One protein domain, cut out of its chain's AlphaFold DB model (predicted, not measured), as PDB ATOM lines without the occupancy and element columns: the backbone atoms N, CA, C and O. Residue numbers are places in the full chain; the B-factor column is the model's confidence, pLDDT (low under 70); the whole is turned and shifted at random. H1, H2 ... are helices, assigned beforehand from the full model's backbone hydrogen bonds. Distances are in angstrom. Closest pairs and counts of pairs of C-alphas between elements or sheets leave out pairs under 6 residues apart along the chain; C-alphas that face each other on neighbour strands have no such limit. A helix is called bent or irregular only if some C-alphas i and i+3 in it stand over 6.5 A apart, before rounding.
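This is residues 17 to 64 of the 181 residues of the protein "2-keto-3-deoxygluconate transporter" of Lactobacillus oris DSM 4864 (UniProt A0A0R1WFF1). An open hook of four helices: two long arms, H1 and H4, joined by a turn made of the short helices H2 and H3, with the arms apart and an empty space between them. H4 runs back roughly against the course of H1 and is shifted along it, and residues 17 to 24 of H1 and residues 48 to 64, of which 49 to 62 belong to H4, stick out free. The printed part has 48 residues with four named helices in the order H1, H2, H3, H4 and no named strand; the class is all helix. The whole is loose, with a radius of gyration of the C-alphas of 12.8 A, and its outline is only just flat, spanning 38 by 23 by 13 A.

H1, residues 17 to 31, begins with C-alpha 17 at (130.071, 67.649, 79.736) and is 21.8 A long from first to last C-alpha. H2, residues 33 to 37, is 7.0 A long, and H3, residues 42 to 47, is 8.6 A long. H4, residues 49 to 62, is 19.7 A long, from C-alpha 49 at (127.898, 61.273, 97.150) to C-alpha 62 at (112.630, 72.582, 91.790). No helix is bent or irregular.

H1 and H2 only just touch, only at the corner by their link, with 3 pairs of C-alphas within 8 A. H1 touches H2 with residues 28 to 29 alone, and the closest C-alphas of the two helices are those of Asn 29 and Leu 36, 7.1 A apart. H2 and H3 also touch only at the corner, and their closest C-alphas, those of Lys 37 and Thr 43, are 4.9 A apart. H3 and H4 are close but not clearly touching: their closest C-alphas, those of Leu 45 and Leu 52, are 8.0 A apart. The lines of H3 and H4 are about perpendicular, at 85 degrees. H4 touches no helix. H1 is apart from H3 and from H4, and H2 is apart from H4. In H3 and H4 every O i to N i+4 pair is within hydrogen-bond range; in H1 10 of 11 are, and in H2 0 of 1, while 2 of 2 of its O i to N i+3 pairs are.

The two C-alphas farthest apart are those of Ser 34 and Ile 64, at 38.6 A, and the first and last printed C-alphas, of Asn 17 and Ile 64, are 21.7 A apart. The printed part has no cut. The links H1 to H2, H2 to H3 and H3 to H4 are tight, and no link is long. The mean pLDDT of the printed part is 78.8, and that of H4 is 70. Nine residues are under 70: residue 50, residues 53 to 54, residue 57 and residues 60 to 64.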
ATOM      1  N   ASN A  17     129.882  66.865  78.513       77.62
ATOM      2  CA  ASN A  17     130.071  67.649  79.736       77.62
ATOM      3  C   ASN A  17     129.815  66.835  81.022       77.62
ATOM      4  O   ASN A  17     130.245  67.259  82.087       77.62
ATOM      5  N   ILE A  18     129.132  65.688  80.936       78.62
ATOM      6  CA  ILE A  18     128.851  64.781  82.058       78.62
ATOM      7  C   ILE A  18     129.728  63.526  81.969       78.62
ATOM      8  O   ILE A  18     130.358  63.142  82.953       78.62
ATOM      9  N   ILE A  19     129.824  62.913  80.784       78.69
ATOM     10  CA  ILE A  19     130.585  61.673  80.564       78.69
ATOM     11  C   ILE A  19     132.082  61.887  80.816       78.69
ATOM     12  O   ILE A  19     132.720  61.048  81.447       78.69
ATOM     13  N   ILE A  20     132.645  63.008  80.349       83.56
ATOM     14  CA  ILE A  20     134.085  63.271  80.468       83.56
ATOM     15  C   ILE A  20     134.492  63.424  81.947       83.56
ATOM     16  O   ILE A  20     135.381  62.686  82.377       83.56
ATOM     17  N   PRO A  21     133.842  64.279  82.767       84.62
ATOM     18  CA  PRO A  21     134.139  64.337  84.199       84.62
ATOM     19  C   PRO A  21     133.894  63.016  84.930       84.62
ATOM     20  O   PRO A  21     134.686  62.654  85.798       84.62
ATOM     21  N   MET A  22     132.840  62.276  84.570       84.19
ATOM     22  CA  MET A  22     132.541  60.976  85.178       84.19
ATOM     23  C   MET A  22     133.667  59.962  84.928       84.19
ATOM     24  O   MET A  22     134.096  59.284  85.861       84.19
ATOM     25  N   PHE A  23     134.184  59.888  83.698       86.00
ATOM     26  CA  PHE A  23     135.296  58.999  83.355       86.00
ATOM     27  C   PHE A  23     136.590  59.393  84.075       86.00
ATOM     28  O   PHE A  23     137.254  58.539  84.655       86.00
ATOM     29  N   ILE A  24     136.916  60.689  84.114       88.44
ATOM     30  CA  ILE A  24     138.088  61.195  84.846       88.44
ATOM     31  C   ILE A  24     137.977  60.855  86.338       88.44
ATOM     32  O   ILE A  24     138.929  60.334  86.920       88.44
ATOM     33  N   GLY A  25     136.814  61.100  86.948       85.94
ATOM     34  CA  GLY A  25     136.553  60.765  88.348       85.94
ATOM     35  C   GLY A  25     136.712  59.270  88.628       85.94
ATOM     36  O   GLY A  25     137.365  58.899  89.602       85.94
ATOM     37  N   ALA A  26     136.195  58.412  87.743       85.69
ATOM     38  CA  ALA A  26     136.381  56.967  87.834       85.69
ATOM     39  C   ALA A  26     137.865  56.573  87.737       85.69
ATOM     40  O   ALA A  26     138.346  55.827  88.585       85.69
ATOM     41  N   CYS A  27     138.618  57.124  86.778       90.69
ATOM     42  CA  CYS A  27     140.052  56.861  86.641       90.69
ATOM     43  C   CYS A  27     140.853  57.304  87.871       90.69
ATOM     44  O   CYS A  27     141.702  56.548  88.336       90.69
ATOM     45  N   ILE A  28     140.581  58.489  88.428       89.50
ATOM     46  CA  ILE A  28     141.254  58.967  89.647       89.50
ATOM     47  C   ILE A  28     140.914  58.052  90.826       89.50
ATOM     48  O   ILE A  28     141.813  57.647  91.557       89.50
ATOM     49  N   ASN A  29     139.644  57.676  90.987       86.69
ATOM     50  CA  ASN A  29     139.225  56.773  92.056       86.69
ATOM     51  C   ASN A  29     139.863  55.375  91.934       86.69
ATOM     52  O   ASN A  29     140.226  54.782  92.945       86.69
ATOM     53  N   SER A  30     140.026  54.860  90.713       88.12
ATOM     54  CA  SER A  30     140.613  53.537  90.467       88.12
ATOM     55  C   SER A  30     142.143  53.514  90.538       88.12
ATOM     56  O   SER A  30     142.700  52.546  91.044       88.12
ATOM     57  N   LEU A  31     142.829  54.543  90.029       91.50
ATOM     58  CA  LEU A  31     144.294  54.558  89.899       91.50
ATOM     59  C   LEU A  31     144.992  55.311  91.040       91.50
ATOM     60  O   LEU A  31     146.095  54.942  91.434       91.50
ATOM     61  N   PHE A  32     144.356  56.351  91.590       91.00
ATOM     62  CA  PHE A  32     144.938  57.235  92.607       91.00
ATOM     63  C   PHE A  32     143.935  57.584  93.729       91.00
ATOM     64  O   PHE A  32     143.714  58.764  94.020       91.00
ATOM     65  N   PRO A  33     143.339  56.591  94.423       84.88
ATOM     66  CA  PRO A  33     142.302  56.835  95.434       84.88
ATOM     67  C   PRO A  33     142.774  57.726  96.595       84.88
ATOM     68  O   PRO A  33     141.968  58.422  97.214       84.88
ATOM     69  N   SER A  34     144.077  57.748  96.889       86.12
ATOM     70  CA  SER A  34     144.668  58.596  97.933       86.12
ATOM     71  C   SER A  34     144.508  60.093  97.652       86.12
ATOM     72  O   SER A  34     144.427  60.880  98.593       86.12
ATOM     73  N   TRP A  35     144.403  60.505  96.384       85.88
ATOM     74  CA  TRP A  35     144.202  61.913  96.017       85.88
ATOM     75  C   TRP A  35     142.812  62.418  96.405       85.88
ATOM     76  O   TRP A  35     142.656  63.572  96.796       85.88
ATOM     77  N   LEU A  36     141.810  61.536  96.385       81.50
ATOM     78  CA  LEU A  36     140.456  61.838  96.857       81.50
ATOM     79  C   LEU A  36     140.366  61.900  98.389       81.50
ATOM     80  O   LEU A  36     139.343  62.318  98.919       81.50
ATOM     81  N   LYS A  37     141.420  61.486  99.105       83.81
ATOM     82  CA  LYS A  37     141.494  61.453 100.575       83.81
ATOM     83  C   LYS A  37     142.511  62.443 101.149       83.81
ATOM     84  O   LYS A  37     142.822  62.367 102.332       83.81
ATOM     85  N   ILE A  38     143.015  63.375 100.336       86.81
ATOM     86  CA  ILE A  38     144.092  64.305 100.715       86.81
ATOM     87  C   ILE A  38     143.691  65.319 101.806       86.81
ATOM     88  O   ILE A  38     144.545  66.005 102.359       86.81
ATOM     89  N   GLY A  39     142.400  65.402 102.142       74.62
ATOM     90  CA  GLY A  39     141.841  66.333 103.120       74.62
ATOM     91  C   GLY A  39     141.165  67.535 102.457       74.62
ATOM     92  O   GLY A  39     140.926  67.550 101.247       74.62
ATOM     93  N   GLY A  40     140.817  68.545 103.256       80.50
ATOM     94  CA  GLY A  40     140.132  69.749 102.768       80.50
ATOM     95  C   GLY A  40     138.750  69.453 102.170       80.50
ATOM     96  O   GLY A  40     138.080  68.514 102.584       80.50
ATOM     97  N   PHE A  41     138.314  70.254 101.192       77.06
ATOM     98  CA  PHE A  41     136.999  70.105 100.549       77.06
ATOM     99  C   PHE A  41     136.888  68.853  99.658       77.06
ATOM    100  O   PHE A  41     135.783  68.376  99.404       77.06
ATOM    101  N   THR A  42     138.017  68.307  99.196       80.62
ATOM    102  CA  THR A  42     138.067  67.168  98.271       80.62
ATOM    103  C   THR A  42     137.558  65.880  98.918       80.62
ATOM    104  O   THR A  42     136.776  65.160  98.300       80.62
ATOM    105  N   THR A  43     137.945  65.602 100.168       78.88
ATOM    106  CA  THR A  43     137.547  64.363 100.861       78.88
ATOM    107  C   THR A  43     136.036  64.286 101.117       78.88
ATOM    108  O   THR A  43     135.428  63.287 100.727       78.88
ATOM    109  N   PRO A  44     135.379  65.319 101.685       77.62
ATOM    110  CA  PRO A  44     133.927  65.334 101.824       77.62
ATOM    111  C   PRO A  44     133.201  65.298 100.479       77.62
ATOM    112  O   PRO A  44     132.156  64.665 100.383       77.62
ATOM    113  N   LEU A  45     133.747  65.922  99.429       80.81
ATOM    114  CA  LEU A  45     133.146  65.883  98.094       80.81
ATOM    115  C   LEU A  45     133.176  64.468  97.492       80.81
ATOM    116  O   LEU A  45     132.195  64.034  96.894       80.81
ATOM    117  N   ALA A  46     134.277  63.737  97.676       80.50
ATOM    118  CA  ALA A  46     134.425  62.368  97.185       80.50
ATOM    119  C   ALA A  46     133.607  61.345  97.994       80.50
ATOM    120  O   ALA A  46     133.141  60.353  97.437       80.50
ATOM    121  N   GLN A  47     133.432  61.570  99.300       80.94
ATOM    122  CA  GLN A  47     132.729  60.644 100.201       80.94
ATOM    123  C   GLN A  47     131.237  60.976 100.370       80.94
ATOM    124  O   GLN A  47     130.438  60.095 100.676       80.94
ATOM    125  N   GLY A  48     130.836  62.228 100.144       80.12
ATOM    126  CA  GLY A  48     129.481  62.748 100.343       80.12
ATOM    127  C   GLY A  48     128.552  62.591  99.137       80.12
ATOM    128  O   GLY A  48     127.737  63.477  98.871       80.12
ATOM    129  N   SER A  49     128.660  61.489  98.391       72.94
ATOM    130  CA  SER A  49     127.898  61.273  97.150       72.94
ATOM    131  C   SER A  49     126.380  61.380  97.351       72.94
ATOM    132  O   SER A  49     125.698  61.978  96.523       72.94
ATOM    133  N   GLY A  50     125.853  60.894  98.479       66.75
ATOM    134  CA  GLY A  50     124.429  60.990  98.812       66.75
ATOM    135  C   GLY A  50     123.918  62.433  98.911       66.75
ATOM    136  O   GLY A  50     122.848  62.740  98.388       66.75
ATOM    137  N   ALA A  51     124.702  63.341  99.501       74.31
ATOM    138  CA  ALA A  51     124.337  64.754  99.604       74.31
ATOM    139  C   ALA A  51     124.372  65.453  98.234       74.31
ATOM    140  O   ALA A  51     123.482  66.245  97.925       74.31
ATOM    141  N   LEU A  52     125.353  65.120  97.387       79.12
ATOM    142  CA  LEU A  52     125.451  65.646  96.020       79.12
ATOM    143  C   LEU A  52     124.290  65.179  95.141       79.12
ATOM    144  O   LEU A  52     123.700  65.988  94.426       79.12
ATOM    145  N   VAL A  53     123.933  63.893  95.216       66.19
ATOM    146  CA  VAL A  53     122.765  63.350  94.511       66.19
ATOM    147  C   VAL A  53     121.492  64.011  95.032       66.19
ATOM    148  O   VAL A  53     120.695  64.483  94.230       66.19
ATOM    149  N   GLY A  54     121.323  64.134  96.351       61.34
ATOM    150  CA  GLY A  54     120.181  64.831  96.946       61.34
ATOM    151  C   GLY A  54     120.043  66.277  96.457       61.34
ATOM    152  O   GLY A  54     118.960  66.679  96.038       61.34
ATOM    153  N   ALA A  55     121.141  67.036  96.423       77.06
ATOM    154  CA  ALA A  55     121.158  68.403  95.904       77.06
ATOM    155  C   ALA A  55     120.835  68.461  94.401       77.06
ATOM    156  O   ALA A  55     120.021  69.281  93.980       77.06
ATOM    157  N   PHE A  56     121.420  67.568  93.599       71.06
ATOM    158  CA  PHE A  56     121.124  67.446  92.170       71.06
ATOM    159  C   PHE A  56     119.635  67.173  91.922       71.06
ATOM    160  O   PHE A  56     119.000  67.866  91.128       71.06
ATOM    161  N   LEU A  57     119.057  66.219  92.655       65.38
ATOM    162  CA  LEU A  57     117.640  65.878  92.565       65.38
ATOM    163  C   LEU A  57     116.733  67.018  93.033       65.38
ATOM    164  O   LEU A  57     115.709  67.271  92.403       65.38
ATOM    165  N   PHE A  58     117.114  67.729  94.095       70.19
ATOM    166  CA  PHE A  58     116.370  68.882  94.596       70.19
ATOM    167  C   PHE A  58     116.342  70.029  93.579       70.19
ATOM    168  O   PHE A  58     115.276  70.578  93.305       70.19
ATOM    169  N   VAL A  59     117.485  70.358  92.969       74.25
ATOM    170  CA  VAL A  59     117.579  71.411  91.944       74.25
ATOM    171  C   VAL A  59     116.794  71.032  90.687       74.25
ATOM    172  O   VAL A  59     116.046  71.859  90.163       74.25
ATOM    173  N   ILE A  60     116.908  69.782  90.227       68.06
ATOM    174  CA  ILE A  60     116.126  69.288  89.084       68.06
ATOM    175  C   ILE A  60     114.634  69.321  89.401       68.06
ATOM    176  O   ILE A  60     113.859  69.849  88.607       68.06
ATOM    177  N   GLY A  61     114.227  68.816  90.568       64.50
ATOM    178  CA  GLY A  61     112.832  68.818  91.002       64.50
ATOM    179  C   GLY A  61     112.254  70.230  91.115       64.50
ATOM    180  O   GLY A  61     111.149  70.478  90.640       64.50
ATOM    181  N   GLY A  62     113.021  71.173  91.669       68.06
ATOM    182  CA  GLY A  62     112.630  72.582  91.790       68.06
ATOM    183  C   GLY A  62     112.570  73.340  90.460       68.06
ATOM    184  O   GLY A  62     111.908  74.371  90.378       68.06
ATOM    185  N   SER A  63     113.216  72.825  89.411       63.62
ATOM    186  CA  SER A  63     113.197  73.421  88.067       63.62
ATOM    187  C   SER A  63     111.980  72.986  87.233       63.62
ATOM    188  O   SER A  63     111.744  73.533  86.154       63.62
ATOM    189  N   ILE A  64     111.174  72.028  87.713       65.75
ATOM    190  CA  ILE A  64     109.974  71.559  87.010       65.75
ATOM    191  C   ILE A  64     108.863  72.612  87.123       65.75
ATOM    192  O   ILE A  64     108.272  72.825  88.179       65.75
TER     193      ILE A  64